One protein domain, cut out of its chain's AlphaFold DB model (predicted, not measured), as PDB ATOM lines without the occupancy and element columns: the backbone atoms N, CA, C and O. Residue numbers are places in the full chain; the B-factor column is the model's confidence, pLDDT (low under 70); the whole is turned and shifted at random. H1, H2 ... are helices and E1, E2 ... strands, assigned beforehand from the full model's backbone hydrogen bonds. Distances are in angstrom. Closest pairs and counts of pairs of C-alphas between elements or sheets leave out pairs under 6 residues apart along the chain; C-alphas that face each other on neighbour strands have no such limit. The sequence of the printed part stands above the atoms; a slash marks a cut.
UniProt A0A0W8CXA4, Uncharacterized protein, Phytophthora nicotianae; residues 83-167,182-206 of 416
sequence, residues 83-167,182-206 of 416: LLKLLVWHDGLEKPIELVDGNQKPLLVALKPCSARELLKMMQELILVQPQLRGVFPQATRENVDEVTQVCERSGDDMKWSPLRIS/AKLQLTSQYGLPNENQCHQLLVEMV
ATOM      1  N   LEU A  83     226.335 220.456 240.482       81.62
ATOM      2  CA  LEU A  83     227.719 220.596 240.032       81.62
ATOM      3  C   LEU A  83     227.845 220.038 238.616       81.62
ATOM      4  O   LEU A  83     227.723 218.832 238.400       81.62
ATOM      5  N   LEU A  84     228.107 220.929 237.665       83.94
ATOM      6  CA  LEU A  84     228.223 220.613 236.247       83.94
ATOM      7  C   LEU A  84     229.691 220.583 235.816       83.94
ATOM      8  O   LEU A  84     230.462 221.486 236.152       83.94
ATOM      9  N   LYS A  85     230.076 219.571 235.035       85.81
ATOM     10  CA  LYS A  85     231.409 219.498 234.418       85.81
ATOM     11  C   LYS A  85     231.473 220.461 233.230       85.81
ATOM     12  O   LYS A  85     230.624 220.369 232.344       85.81
ATOM     13  N   LEU A  86     232.453 221.371 233.202       87.88
ATOM     14  CA  LEU A  86     232.614 222.328 232.105       87.88
ATOM     15  C   LEU A  86     233.643 221.843 231.077       87.88
ATOM     16  O   LEU A  86     234.827 221.684 231.376       87.88
ATOM     17  N   LEU A  87     233.171 221.677 229.848       87.81
ATOM     18  CA  LEU A  87     233.946 221.338 228.667       87.81
ATOM     19  C   LEU A  87     233.940 222.498 227.675       87.81
ATOM     20  O   LEU A  87     233.002 223.297 227.612       87.81
ATOM     21  N   VAL A  88     234.998 222.573 226.877       88.69
ATOM     22  CA  VAL A  88     235.165 223.580 225.830       88.69
ATOM     23  C   VAL A  88     235.619 222.916 224.535       88.69
ATOM     24  O   VAL A  88     236.454 222.013 224.554       88.69
ATOM     25  N   TRP A  89     235.095 223.375 223.400       87.75
ATOM     26  CA  TRP A  89     235.546 222.953 222.077       87.75
ATOM     27  C   TRP A  89     235.600 224.124 221.083       87.75
ATOM     28  O   TRP A  89     234.835 225.088 221.164       87.75
ATOM     29  N   HIS A  90     236.532 224.033 220.138       81.94
ATOM     30  CA  HIS A  90     236.661 224.924 218.993       81.94
ATOM     31  C   HIS A  90     237.301 224.178 217.817       81.94
ATOM     32  O   HIS A  90     237.980 223.162 218.007       81.94
ATOM     33  N   ASP A  91     237.150 224.735 216.613       70.31
ATOM     34  CA  ASP A  91     237.800 224.239 215.401       70.31
ATOM     35  C   ASP A  91     239.313 224.043 215.626       70.31
ATOM     36  O   ASP A  91     240.023 224.953 216.068       70.31
ATOM     37  N   GLY A  92     239.804 222.834 215.335       68.12
ATOM     38  CA  GLY A  92     241.201 222.427 215.535       68.12
ATOM     39  C   GLY A  92     241.473 221.531 216.753       68.12
ATOM     40  O   GLY A  92     242.605 221.070 216.895       68.12
ATOM     41  N   LEU A  93     240.480 221.242 217.602       70.44
ATOM     42  CA  LEU A  93     240.604 220.257 218.688       70.44
ATOM     43  C   LEU A  93     240.053 218.876 218.297       70.44
ATOM     44  O   LEU A  93     238.916 218.773 217.840       70.44
ATOM     45  N   GLU A  94     240.830 217.820 218.568       67.94
ATOM     46  CA  GLU A  94     240.425 216.410 218.384       67.94
ATOM     47  C   GLU A  94     239.457 215.876 219.451       67.94
ATOM     48  O   GLU A  94     238.827 214.850 219.218       67.94
ATOM     49  N   LYS A  95     239.377 216.503 220.634       77.06
ATOM     50  CA  LYS A  95     238.409 216.182 221.705       77.06
ATOM     51  C   LYS A  95     238.003 217.443 222.483       77.06
ATOM     52  O   LYS A  95     238.749 218.423 222.404       77.06
ATOM     53  N   PRO A  96     236.866 217.486 223.215       82.69
ATOM     54  CA  PRO A  96     236.580 218.627 224.073       82.69
ATOM     55  C   PRO A  96     237.659 218.680 225.143       82.69
ATOM     56  O   PRO A  96     238.075 217.646 225.674       82.69
ATOM     57  N   ILE A  97     238.105 219.884 225.467       83.50
ATOM     58  CA  ILE A  97     239.067 220.094 226.536       83.50
ATOM     59  C   ILE A  97     238.327 220.404 227.833       83.50
ATOM     60  O   ILE A  97     237.417 221.233 227.880       83.50
ATOM     61  N   GLU A  98     238.733 219.723 228.898       84.69
ATOM     62  CA  GLU A  98     238.400 220.122 230.261       84.69
ATOM     63  C   GLU A  98     239.205 221.377 230.592       84.69
ATOM     64  O   GLU A  98     240.432 221.390 230.464       84.69
ATOM     65  N   LEU A  99     238.523 222.446 231.006       79.62
ATOM     66  CA  LEU A  99     239.222 223.612 231.533       79.62
ATOM     67  C   LEU A  99     239.757 223.285 232.925       79.62
ATOM     68  O   LEU A  99     239.015 222.784 233.770       79.62
ATOM     69  N   VAL A 100     241.026 223.604 233.169       79.06
ATOM     70  CA  VAL A 100     241.697 223.347 234.447       79.06
ATOM     71  C   VAL A 100     242.179 224.633 235.110       79.06
ATOM     72  O   VAL A 100     242.575 225.593 234.447       79.06
ATOM     73  N   ASP A 101     242.166 224.667 236.439       77.88
ATOM     74  CA  ASP A 101     242.746 225.760 237.216       77.88
ATOM     75  C   ASP A 101     244.290 225.764 237.165       77.88
ATOM     76  O   ASP A 101     244.932 224.892 236.574       77.88
ATOM     77  N   GLY A 102     244.915 226.757 237.806       72.25
ATOM     78  CA  GLY A 102     246.381 226.852 237.885       72.25
ATOM     79  C   GLY A 102     247.064 225.679 238.610       72.25
ATOM     80  O   GLY A 102     248.280 225.546 238.518       72.25
ATOM     81  N   ASN A 103     246.294 224.823 239.293       76.62
ATOM     82  CA  ASN A 103     246.743 223.615 239.984       76.62
ATOM     83  C   ASN A 103     246.372 222.332 239.206       76.62
ATOM     84  O   ASN A 103     246.399 221.246 239.782       76.62
ATOM     85  N   GLN A 104     246.006 222.455 237.923       73.50
ATOM     86  CA  GLN A 104     245.566 221.369 237.035       73.50
ATOM     87  C   GLN A 104     244.276 220.646 237.475       73.50
ATOM     88  O   GLN A 104     244.017 219.525 237.039       73.50
ATOM     89  N   LYS A 105     243.433 221.269 238.309       77.56
ATOM     90  CA  LYS A 105     242.134 220.697 238.697       77.56
ATOM     91  C   LYS A 105     241.035 221.093 237.710       77.56
ATOM     92  O   LYS A 105     240.971 222.274 237.370       77.56
ATOM     93  N   PRO A 106     240.140 220.174 237.299       75.19
ATOM     94  CA  PRO A 106     239.037 220.500 236.403       75.19
ATOM     95  C   PRO A 106     238.112 221.543 237.031       75.19
ATOM     96  O   PRO A 106     237.838 221.524 238.234       75.19
ATOM     97  N   LEU A 107     237.632 222.466 236.205       79.94
ATOM     98  CA  LEU A 107     236.698 223.499 236.609       79.94
ATOM     99  C   LEU A 107     235.261 223.001 236.496       79.94
ATOM    100  O   LEU A 107     234.803 222.556 235.443       79.94
ATOM    101  N   LEU A 108     234.538 223.137 237.600       82.81
ATOM    102  CA  LEU A 108     233.127 222.817 237.712       82.81
ATOM    103  C   LEU A 108     232.310 224.103 237.779       82.81
ATOM    104  O   LEU A 108     232.749 225.124 238.316       82.81
ATOM    105  N   VAL A 109     231.099 224.043 237.244       82.19
ATOM    106  CA  VAL A 109     230.107 225.110 237.320       82.19
ATOM    107  C   VAL A 109     229.095 224.716 238.388       82.19
ATOM    108  O   VAL A 109     228.333 223.771 238.208       82.19
ATOM    109  N   ALA A 110     229.097 225.434 239.511       80.94
ATOM    110  CA  ALA A 110     228.050 225.313 240.517       80.94
ATOM    111  C   ALA A 110     226.812 226.086 240.042       80.94
ATOM    112  O   ALA A 110     226.861 227.314 239.881       80.94
ATOM    113  N   LEU A 111     225.721 225.361 239.796       79.12
ATOM    114  CA  LEU A 111     224.461 225.876 239.277       79.12
ATOM    115  C   LEU A 111     223.385 225.882 240.367       79.12
ATOM    116  O   LEU A 111     222.994 224.833 240.869       79.12
ATOM    117  N   LYS A 112     222.827 227.058 240.671       79.75
ATOM    118  CA  LYS A 112     221.520 227.141 241.344       79.75
ATOM    119  C   LYS A 112     220.402 226.792 240.352       79.75
ATOM    120  O   LYS A 112     220.487 227.263 239.216       79.75
ATOM    121  N   PRO A 113     219.339 226.072 240.764       70.75
ATOM    122  CA  PRO A 113     218.202 225.767 239.897       70.75
ATOM    123  C   PRO A 113     217.668 227.023 239.195       70.75
ATOM    124  O   PRO A 113     217.218 227.968 239.845       70.75
ATOM    125  N   CYS A 114     217.750 227.049 237.865       74.38
ATOM    126  CA  CYS A 114     217.315 228.171 237.031       74.38
ATOM    127  C   CYS A 114     216.844 227.678 235.656       74.38
ATOM    128  O   CYS A 114     217.007 226.508 235.308       74.38
ATOM    129  N   SER A 115     216.240 228.562 234.866       80.25
ATOM    130  CA  SER A 115     215.804 228.222 233.510       80.25
ATOM    131  C   SER A 115     216.982 228.113 232.532       80.25
ATOM    132  O   SER A 115     217.971 228.834 232.649       80.25
ATOM    133  N   ALA A 116     216.835 227.309 231.472       78.94
ATOM    134  CA  ALA A 116     217.826 227.209 230.390       78.94
ATOM    135  C   ALA A 116     218.205 228.578 229.773       78.94
ATOM    136  O   ALA A 116     219.340 228.792 229.349       78.94
ATOM    137  N   ARG A 117     217.272 229.544 229.770       80.38
ATOM    138  CA  ARG A 117     217.509 230.925 229.312       80.38
ATOM    139  C   ARG A 117     218.397 231.724 230.271       80.38
ATOM    140  O   ARG A 117     219.164 232.570 229.816       80.38
ATOM    141  N   GLU A 118     218.270 231.504 231.576       83.44
ATOM    142  CA  GLU A 118     219.144 232.110 232.587       83.44
ATOM    143  C   GLU A 118     220.520 231.445 232.565       83.44
ATOM    144  O   GLU A 118     221.520 232.158 232.533       83.44
ATOM    145  N   LEU A 119     220.574 230.112 232.472       84.56
ATOM    146  CA  LEU A 119     221.814 229.351 232.323       84.56
ATOM    147  C   LEU A 119     222.635 229.834 231.120       84.56
ATOM    148  O   LEU A 119     223.799 230.186 231.292       84.56
ATOM    149  N   LEU A 120     222.024 229.939 229.932       85.31
ATOM    150  CA  LEU A 120     222.713 230.419 228.729       85.31
ATOM    151  C   LEU A 120     223.288 231.831 228.920       85.31
ATOM    152  O   LEU A 120     224.461 232.055 228.636       85.31
ATOM    153  N   LYS A 121     222.503 232.769 229.468       85.94
ATOM    154  CA  LYS A 121     222.974 234.136 229.754       85.94
ATOM    155  C   LYS A 121     224.129 234.163 230.752       85.94
ATOM    156  O   LYS A 121     225.093 234.898 230.555       85.94
ATOM    157  N   MET A 122     224.037 233.381 231.828       86.06
ATOM    158  CA  MET A 122     225.101 233.313 232.827       86.06
ATOM    159  C   MET A 122     226.373 232.683 232.246       86.06
ATOM    160  O   MET A 122     227.461 233.154 232.562       86.06
ATOM    161  N   MET A 123     226.255 231.679 231.370       87.56
ATOM    162  CA  MET A 123     227.393 231.098 230.648       87.56
ATOM    163  C   MET A 123     228.029 232.098 229.674       87.56
ATOM    164  O   MET A 123     229.250 232.200 229.630       87.56
ATOM    165  N   GLN A 124     227.232 232.891 228.952       87.69
ATOM    166  CA  GLN A 124     227.730 233.951 228.067       87.69
ATOM    167  C   GLN A 124     228.514 235.027 228.838       87.69
ATOM    168  O   GLN A 124     229.641 235.347 228.465       87.69
ATOM    169  N   GLU A 125     227.993 235.525 229.964       88.25
ATOM    170  CA  GLU A 125     228.752 236.437 230.838       88.25
ATOM    171  C   GLU A 125     230.001 235.757 231.438       88.25
ATOM    172  O   GLU A 125     231.057 236.383 231.545       88.25
ATOM    173  N   LEU A 126     229.937 234.460 231.767       87.25
ATOM    174  CA  LEU A 126     231.093 233.700 232.255       87.25
ATOM    175  C   LEU A 126     232.211 233.616 231.201       87.25
ATOM    176  O   LEU A 126     233.377 233.810 231.548       87.25
ATOM    177  N   ILE A 127     231.868 233.404 229.924       88.19
ATOM    178  CA  ILE A 127     232.810 233.419 228.791       88.19
ATOM    179  C   ILE A 127     233.478 234.791 228.646       88.19
ATOM    180  O   ILE A 127     234.675 234.865 228.374       88.19
ATOM    181  N   LEU A 128     232.729 235.878 228.859       87.19
ATOM    182  CA  LEU A 128     233.229 237.250 228.738       87.19
ATOM    183  C   LEU A 128     234.136 237.680 229.906       87.19
ATOM    184  O   LEU A 128     235.050 238.483 229.704       87.19
ATOM    185  N   VAL A 129     233.899 237.156 231.112       86.31
ATOM    186  CA  VAL A 129     234.600 237.571 232.340       86.31
ATOM    187  C   VAL A 129     235.777 236.658 232.701       86.31
ATOM    188  O   VAL A 129     236.782 237.150 233.214       86.31
ATOM    189  N   GLN A 130     235.694 235.347 232.460       85.81
ATOM    190  CA  GLN A 130     236.710 234.402 232.942       85.81
ATOM    191  C   GLN A 130     237.950 234.363 232.035       85.81
ATOM    192  O   GLN A 130     237.826 233.989 230.867       85.81
ATOM    193  N   PRO A 131     239.169 234.636 232.550       83.19
ATOM    194  CA  PRO A 131     240.383 234.691 231.731       83.19
ATOM    195  C   PRO A 131     240.670 233.418 230.927       83.19
ATOM    196  O   PRO A 131     241.202 233.501 229.824       83.19
ATOM    197  N   GLN A 132     240.302 232.247 231.454       82.50
ATOM    198  CA  GLN A 132     240.519 230.971 230.773       82.50
ATOM    199  C   GLN A 132     239.595 230.791 229.564       82.50
ATOM    200  O   GLN A 132     240.072 230.517 228.466       82.50
ATOM    201  N   LEU A 133     238.289 231.034 229.736       83.94
ATOM    202  CA  LEU A 133     237.326 231.024 228.631       83.94
ATOM    203  C   LEU A 133     237.663 232.114 227.604       83.94
ATOM    204  O   LEU A 133     237.606 231.851 226.409       83.94
ATOM    205  N   ARG A 134     238.117 233.296 228.040       85.94
ATOM    206  CA  ARG A 134     238.626 234.354 227.145       85.94
ATOM    207  C   ARG A 134     239.876 233.952 226.366       85.94
ATOM    208  O   ARG A 134     240.053 234.428 225.250       85.94
ATOM    209  N   GLY A 135     240.728 233.101 226.937       82.25
ATOM    210  CA  GLY A 135     241.896 232.546 226.257       82.25
ATOM    211  C   GLY A 135     241.522 231.598 225.117       82.25
ATOM    212  O   GLY A 135     242.177 231.625 224.079       82.25
ATOM    213  N   VAL A 136     240.454 230.811 225.287       83.06
ATOM    214  CA  VAL A 136     239.960 229.877 224.259       83.06
ATOM    215  C   VAL A 136     239.015 230.551 223.253       83.06
ATOM    216  O   VAL A 136     239.033 230.222 222.071       83.06
ATOM    217  N   PHE A 137     238.244 231.552 223.689       85.50
ATOM    218  CA  PHE A 137     237.317 232.330 222.861       85.50
ATOM    219  C   PHE A 137     237.706 233.825 222.793       85.50
ATOM    220  O   PHE A 137     236.942 234.692 223.243       85.50
ATOM    221  N   PRO A 138     238.883 234.184 222.239       83.94
ATOM    222  CA  PRO A 138     239.332 235.578 222.178       83.94
ATOM    223  C   PRO A 138     238.429 236.464 221.300       83.94
ATOM    224  O   PRO A 138     238.260 237.648 221.592       83.94
ATOM    225  N   GLN A 139     237.812 235.889 220.262       83.31
ATOM    226  CA  GLN A 139     236.877 236.550 219.341       83.31
ATOM    227  C   GLN A 139     235.497 236.869 219.937       83.31
ATOM    228  O   GLN A 139     234.766 237.667 219.349       83.31
ATOM    229  N   ALA A 140     235.134 236.266 221.076       86.44
ATOM    230  CA  ALA A 140     233.872 236.565 221.742       86.44
ATOM    231  C   ALA A 140     233.908 237.978 222.349       86.44
ATOM    232  O   ALA A 140     234.852 238.357 223.050       86.44
ATOM    233  N   THR A 141     232.868 238.760 222.092       87.19
ATOM    234  CA  THR A 141     232.611 240.082 222.664       87.19
ATOM    235  C   THR A 141     231.167 240.136 223.156       87.19
ATOM    236  O   THR A 141     230.361 239.254 222.858       87.19
ATOM    237  N   ARG A 142     230.810 241.166 223.929       86.19
ATOM    238  CA  ARG A 142     229.448 241.312 224.473       86.19
ATOM    239  C   ARG A 142     228.378 241.398 223.376       86.19
ATOM    240  O   ARG A 142     227.217 241.114 223.637       86.19
ATOM    241  N   GLU A 143     228.781 241.798 222.179       83.50
ATOM    242  CA  GLU A 143     227.929 242.061 221.026       83.50
ATOM    243  C   GLU A 143     227.774 240.855 220.086       83.50
ATOM    244  O   GLU A 143     226.889 240.897 219.241       83.50
ATOM    245  N   ASN A 144     228.628 239.825 220.196       84.75
ATOM    246  CA  ASN A 144     228.630 238.669 219.286       84.75
ATOM    247  C   ASN A 144     228.669 237.297 219.988       84.75
ATOM    248  O   ASN A 144     228.711 236.275 219.306       84.75
ATOM    249  N   VAL A 145     228.709 237.241 221.326       85.38
ATOM    250  CA  VAL A 145     228.895 235.983 222.079       85.38
ATOM    251  C   VAL A 145     227.816 234.938 221.769       85.38
ATOM    252  O   VAL A 145     228.109 233.747 221.781       85.38
ATOM    253  N   ASP A 146     226.597 235.361 221.441       83.62
ATOM    254  CA  ASP A 146     225.482 234.507 221.020       83.62
ATOM    255  C   ASP A 146     225.525 234.087 219.540       83.62
ATOM    256  O   ASP A 146     224.840 233.137 219.164       83.62
ATOM    257  N   GLU A 147     226.339 234.750 218.714       81.75
ATOM    258  CA  GLU A 147     226.600 234.373 217.318       81.75
ATOM    259  C   GLU A 147     227.828 233.460 217.178       81.75
ATOM    260  O   GLU A 147     227.839 232.576 216.325       81.75
ATOM    261  N   VAL A 148     228.866 233.678 217.999       82.94
ATOM    262  CA  VAL A 148     230.159 232.966 217.905       82.94
ATOM    263  C   VAL A 148     230.334 231.852 218.935       82.94
ATOM    264  O   VAL A 148     231.322 231.117 218.857       82.94
ATOM    265  N   THR A 149     229.421 231.714 219.904       86.19
ATOM    266  CA  THR A 149     229.419 230.583 220.843       86.19
ATOM    267  C   THR A 149     228.047 229.937 220.982       86.19
ATOM    268  O   THR A 149     227.021 230.607 221.096       86.19
ATOM    269  N   GLN A 150     228.052 228.610 221.031       87.38
ATOM    270  CA  GLN A 150     226.912 227.770 221.355       87.38
ATOM    271  C   GLN A 150     227.181 227.073 222.691       87.38
ATOM    272  O   GLN A 150     228.318 226.727 223.005       87.38
ATOM    273  N   VAL A 151     226.136 226.881 223.498       87.44
ATOM    274  CA  VAL A 151     226.228 226.127 224.754       87.44
ATOM    275  C   VAL A 151     225.317 224.912 224.661       87.44
ATOM    276  O   VAL A 151     224.134 225.044 224.340       87.44
ATOM    277  N   CYS A 152     225.873 223.742 224.945       86.94
ATOM    278  CA  CYS A 152     225.203 222.451 224.877       86.94
ATOM    279  C   CYS A 152     225.244 221.762 226.243       86.94
ATOM    280  O   CYS A 152     226.191 221.936 227.008       86.94
ATOM    281  N   GLU A 153     224.230 220.956 226.540       85.31
ATOM    282  CA  GLU A 153     224.137 220.142 227.754       85.31
ATOM    283  C   GLU A 153     224.012 218.651 227.418       85.31
ATOM    284  O   GLU A 153     223.511 218.290 226.348       85.31
ATOM    285  N   ARG A 154     224.459 217.785 228.336       83.88
ATOM    286  CA  ARG A 154     224.127 216.350 228.363       83.88
ATOM    287  C   ARG A 154     224.139 215.813 229.796       83.88
ATOM    288  O   ARG A 154     224.914 216.281 230.627       83.88
ATOM    289  N   SER A 155     223.320 214.801 230.081       78.31
ATOM    290  CA  SER A 155     223.201 214.199 231.424       78.31
ATOM    291  C   SER A 155     224.234 213.104 231.744       78.31
ATOM    292  O   SER A 155     224.205 212.556 232.842       78.31
ATOM    293  N   GLY A 156     225.114 212.753 230.802       72.88
ATOM    294  CA  GLY A 156     226.160 211.738 230.974       72.88
ATOM    295  C   GLY A 156     226.948 211.501 229.684       72.88
ATOM    296  O   GLY A 156     226.566 212.011 228.629       72.88
ATOM    297  N   ASP A 157     228.043 210.739 229.753       72.88
ATOM    298  CA  ASP A 157     228.989 210.592 228.633       72.88
ATOM    299  C   ASP A 157     228.427 209.857 227.404       72.88
ATOM    300  O   ASP A 157     228.769 210.221 226.280       72.88
ATOM    301  N   ASP A 158     227.515 208.901 227.594       73.38
ATOM    302  CA  ASP A 158     226.866 208.162 226.497       73.38
ATOM    303  C   ASP A 158     225.702 208.937 225.841       73.38
ATOM    304  O   ASP A 158     225.111 208.490 224.855       73.38
ATOM    305  N   MET A 159     225.329 210.098 226.394       73.75
ATOM    306  CA  MET A 159     224.199 210.895 225.913       73.75
ATOM    307  C   MET A 159     224.640 211.909 224.852       73.75
ATOM    308  O   MET A 159     225.682 212.557 224.971       73.75
ATOM    309  N   LYS A 160     223.802 212.087 223.821       77.50
ATOM    310  CA  LYS A 160     224.018 213.091 222.769       77.50
ATOM    311  C   LYS A 160     223.981 214.505 223.363       77.50
ATOM    312  O   LYS A 160     223.117 214.808 224.184       77.50
ATOM    313  N   TRP A 161     224.878 215.374 222.901       82.69
ATOM    314  CA  TRP A 161     224.848 216.801 223.218       82.69
ATOM    315  C   TRP A 161     223.578 217.456 222.665       82.69
ATOM    316  O   TRP A 161     223.274 217.339 221.477       82.69
ATOM    317  N   SER A 162     222.850 218.169 223.522       78.88
ATOM    318  CA  SER A 162     221.686 218.972 223.140       78.88
ATOM    319  C   SER A 162     221.975 220.466 223.323       78.88
ATOM    320  O   SER A 162     222.303 220.877 224.436       78.88
ATOM    321  N   PRO A 163     221.837 221.309 222.282       83.38
ATOM    322  CA  PRO A 163     222.017 222.755 222.422       83.38
ATOM    323  C   PRO A 163     220.967 223.379 223.352       83.38
ATOM    324  O   PRO A 163     219.778 223.065 223.235       83.38
ATOM    325  N   LEU A 164     221.373 224.329 224.203       79.56
ATOM    326  CA  LEU A 164     220.490 225.111 225.080       79.56
ATOM    327  C   LEU A 164     219.617 226.084 224.264       79.56
ATOM    328  O   LEU A 164     219.852 227.292 224.191       79.56
ATOM    329  N   ARG A 165     218.579 225.549 223.617       69.12
ATOM    330  CA  ARG A 165     217.667 226.310 222.757       69.12
ATOM    331  C   ARG A 165     216.687 227.136 223.590       69.12
ATOM    332  O   ARG A 165     215.734 226.604 224.157       69.12
ATOM    333  N   ILE A 166     216.833 228.464 223.566       62.94
ATOM    334  CA  ILE A 166     215.755 229.367 223.994       62.94
ATOM    335  C   ILE A 166     214.581 229.204 223.019       62.94
ATOM    336  O   ILE A 166     214.675 229.558 221.840       62.94
ATOM    337  N   SER A 167     213.449 228.701 223.504       47.69
ATOM    338  CA  SER A 167     212.229 228.591 222.711       47.69
ATOM    339  C   SER A 167     211.683 229.985 222.361       47.69
ATOM    340  O   SER A 167     211.112 230.687 223.188       47.69
ATOM    341  N   ALA A 182     220.167 233.959 240.969       58.31
ATOM    342  CA  ALA A 182     220.830 232.952 240.147       58.31
ATOM    343  C   ALA A 182     222.259 233.434 239.844       58.31
ATOM    344  O   ALA A 182     222.460 234.492 239.248       58.31
ATOM    345  N   LYS A 183     223.255 232.678 240.312       63.78
ATOM    346  CA  LYS A 183     224.674 233.008 240.174       63.78
ATOM    347  C   LYS A 183     225.442 231.738 239.843       63.78
ATOM    348  O   LYS A 183     225.565 230.869 240.701       63.78
ATOM    349  N   LEU A 184     225.987 231.659 238.632       73.19
ATOM    350  CA  LEU A 184     227.004 230.659 238.324       73.19
ATOM    351  C   LEU A 184     228.295 230.980 239.070       73.19
ATOM    352  O   LEU A 184     228.744 232.131 239.098       73.19
ATOM    353  N   GLN A 185     228.916 229.951 239.637       75.62
ATOM    354  CA  GLN A 185     230.264 230.045 240.182       75.62
ATOM    355  C   GLN A 185     231.139 228.955 239.571       75.62
ATOM    356  O   GLN A 185     230.833 227.770 239.670       75.62
ATOM    357  N   LEU A 186     232.231 229.384 238.941       77.81
ATOM    358  CA  LEU A 186     233.277 228.506 238.434       77.81
ATOM    359  C   LEU A 186     234.215 228.157 239.595       77.81
ATOM    360  O   LEU A 186     234.698 229.058 240.283       77.81
ATOM    361  N   THR A 187     234.430 226.868 239.851       74.94
ATOM    362  CA  THR A 187     235.138 226.385 241.043       74.94
ATOM    363  C   THR A 187     235.876 225.071 240.777       74.94
ATOM    364  O   THR A 187     235.341 224.167 240.146       74.94
ATOM    365  N   SER A 188     237.101 224.956 241.291       71.69
ATOM    366  CA  SER A 188     237.903 223.720 241.349       71.69
ATOM    367  C   SER A 188     237.962 223.117 242.764       71.69
ATOM    368  O   SER A 188     238.776 222.235 243.051       71.69
ATOM    369  N   GLN A 189     237.148 223.634 243.694       64.88
ATOM    370  CA  GLN A 189     237.211 223.272 245.117       64.88
ATOM    371  C   GLN A 189     236.514 221.942 245.432       64.88
ATOM    372  O   GLN A 189     236.822 221.318 246.445       64.88
ATOM    373  N   TYR A 190     235.599 221.503 244.566       66.06
ATOM    374  CA  TYR A 190     234.874 220.243 244.700       66.06
ATOM    375  C   TYR A 190     235.540 219.150 243.858       66.06
ATOM    376  O   TYR A 190     236.070 219.422 242.781       66.06
ATOM    377  N   GLY A 191     235.502 217.908 244.344       58.50
ATOM    378  CA  GLY A 191     235.825 216.748 243.513       58.50
ATOM    379  C   GLY A 191     234.791 216.573 242.399       58.50
ATOM    380  O   GLY A 191     233.657 217.037 242.527       58.50
ATOM    381  N   LEU A 192     235.179 215.890 241.318       59.31
ATOM    382  CA  LEU A 192     234.243 215.504 240.263       59.31
ATOM    383  C   LEU A 192     233.072 214.710 240.881       59.31
ATOM    384  O   LEU A 192     233.326 213.736 241.596       59.31
ATOM    385  N   PRO A 193     231.801 215.088 240.634       58.31
ATOM    386  CA  PRO A 193     230.685 214.194 240.922       58.31
ATOM    387  C   PRO A 193     230.853 212.913 240.090       58.31
ATOM    388  O   PRO A 193     231.344 212.996 238.964       58.31
ATOM    389  N   ASN A 194     230.471 211.757 240.657       57.41
ATOM    390  CA  ASN A 194     230.689 210.410 240.096       57.41
ATOM    391  C   ASN A 194     230.647 210.391 238.561       57.41
ATOM    392  O   ASN A 194     229.612 210.712 237.974       57.41
ATOM    393  N   GLU A 195     231.759 209.979 237.943       56.84
ATOM    394  CA  GLU A 195     232.042 210.170 236.510       56.84
ATOM    395  C   GLU A 195     230.862 209.744 235.620       56.84
ATOM    396  O   GLU A 195     230.416 210.506 234.764       56.84
ATOM    397  N   ASN A 196     230.252 208.601 235.939       54.50
ATOM    398  CA  ASN A 196     229.193 207.962 235.156       54.50
ATOM    399  C   ASN A 196     227.819 208.676 235.184       54.50
ATOM    400  O   ASN A 196     226.900 208.215 234.509       54.50
ATOM    401  N   GLN A 197     227.619 209.727 235.995       57.88
ATOM    402  CA  GLN A 197     226.326 210.437 236.132       57.88
ATOM    403  C   GLN A 197     226.466 211.964 236.284       57.88
ATOM    404  O   GLN A 197     225.533 212.643 236.725       57.88
ATOM    405  N   CYS A 198     227.624 212.536 235.941       68.75
ATOM    406  CA  CYS A 198     227.787 213.986 235.960       68.75
ATOM    407  C   CYS A 198     227.037 214.643 234.786       68.75
ATOM    408  O   CYS A 198     227.227 214.279 233.625       68.75
ATOM    409  N   HIS A 199     226.198 215.639 235.080       80.81
ATOM    410  CA  HIS A 199     225.666 216.519 234.040       80.81
ATOM    411  C   HIS A 199     226.801 217.421 233.535       80.81
ATOM    412  O   HIS A 199     227.607 217.936 234.317       80.81
ATOM    413  N   GLN A 200     226.882 217.596 232.221       86.81
ATOM    414  CA  GLN A 200     228.000 218.262 231.564       86.81
ATOM    415  C   GLN A 200     227.506 219.418 230.697       86.81
ATOM    416  O   GLN A 200     226.466 219.317 230.044       86.81
ATOM    417  N   LEU A 201     228.291 220.493 230.668       88.31
ATOM    418  CA  LEU A 201     228.110 221.637 229.784       88.31
ATOM    419  C   LEU A 201     229.290 221.731 228.826       88.31
ATOM    420  O   LEU A 201     230.438 221.704 229.260       88.31
ATOM    421  N   LEU A 202     228.999 221.901 227.543       88.75
ATOM    422  CA  LEU A 202     229.972 222.196 226.501       88.75
ATOM    423  C   LEU A 202     229.757 223.629 226.019       88.75
ATOM    424  O   LEU A 202     228.638 223.997 225.663       88.75
ATOM    425  N   VAL A 203     230.823 224.424 225.987       89.38
ATOM    426  CA  VAL A 203     230.859 225.679 225.228       89.38
ATOM    427  C   VAL A 203     231.615 225.431 223.931       89.38
ATOM    428  O   VAL A 203     232.739 224.932 223.946       89.38
ATOM    429  N   GLU A 204     231.003 225.799 222.819       89.12
ATOM    430  CA  GLU A 204     231.447 225.480 221.468       89.12
ATOM    431  C   GLU A 204     231.568 226.755 220.635       89.12
ATOM    432  O   GLU A 204     230.675 227.601 220.655       89.12
ATOM    433  N   MET A 205     232.676 226.912 219.909       84.00
ATOM    434  CA  MET A 205     232.820 227.998 218.941       84.00
ATOM    435  C   MET A 205     231.982 227.703 217.696       84.00
ATOM    436  O   MET A 205     232.215 226.701 217.028       84.00
ATOM    437  N   VAL A 206     231.080 228.617 217.341       78.94
ATOM    438  CA  VAL A 206     230.360 228.579 216.064       78.94
ATOM    439  C   VAL A 206     231.103 229.463 215.070       78.94
ATOM    440  O   VAL A 206     231.188 230.681 215.246       78.94
TER     441      VAL A 206
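This is residues 83 to 167 and 182 to 206 of the 416 residues of an uncharacterized protein of Phytophthora nicotianae (UniProt A0A0W8CXA4). A strongly twisted, curled sheet of five strands has one long helix, H1, slantwise over one face, in two layers. Short H2 turns off H1 at a corner and grazes the sheet, tiny H3 leads straight into edge strand E3, and long loops fill out the rest. The printed part has 110 residues, with three named helices and five named strands in the order E1 E2 H1 H2 H3 E3 E4 E5; the sheet is mixed and runs E3 E5 E1 E2 E4. The class is mixed, helices and strands, with under half of the residues, 50, in named elements. The whole is compact and rounded, with a radius of gyration of the C-alphas of 13.1 A and spans of 37 by 34 by 29 A.

Begin at E1, residues 83 to 89, whose pairing is staggered: residues 83 to 85 pair with E2, residues 108 to 111, and residues 85 to 89 with E5, residues 200 to 205. E1 and E2 are an antiparallel hairpin, with N 84 and O 109 2.9 A apart. E5 and E1 are parallel, with N 87 and O 201 2.8 A apart. Edge strand E3, residues 149 to 154, is antiparallel to E5, with N 150 and O 204 2.8 A apart. At the other edge E4, residues 185 to 187, is antiparallel to E2, with N 108 and O 187 2.9 A apart. H1, residues 116 to 129, is on the sheet at a height of 6.0 A, over E5, at 52 degrees to it on the local plane. H2, residues 131 to 136, only grazes the sheet with residues 133 to 136. H1, with residues 126 to 128 alone, touches H2 only at the corner, about perpendicular at 81 degrees; their closest C-alphas are those of Ile 127 and Leu 133, 5.1 A apart. H3, residues 145 to 148, is only just not on the sheet, with 4 pairs of C-alphas within 10 A. In H1 and H2 every O i to N i+4 pair is within hydrogen-bond range; H3 is too short for one.

Find C-alpha 83 at (227.719, 220.596, 240.032); from there E1 runs 19.7 A. H1 starts at C-alpha 116, (217.826, 227.209, 230.390), and runs 19.8 A. E3 runs 16.9 A, and E5 runs 16.7 A to C-alpha 205 at (232.820, 227.998, 218.941). E2, H2, H3 and E4 are shorter.

The C-alphas farthest apart, those of Asn 103 and Ser 167, are 38.9 A apart. Residues 168 to 181 are not printed, and C-alphas 167 and 182 stand 19.9 A apart across this cut. The links E1 to E2 and E4 to E5 are long. Look for pLDDT under 70 at residues 92, 94, 165 to 167, 182 to 183 and 189 to 198.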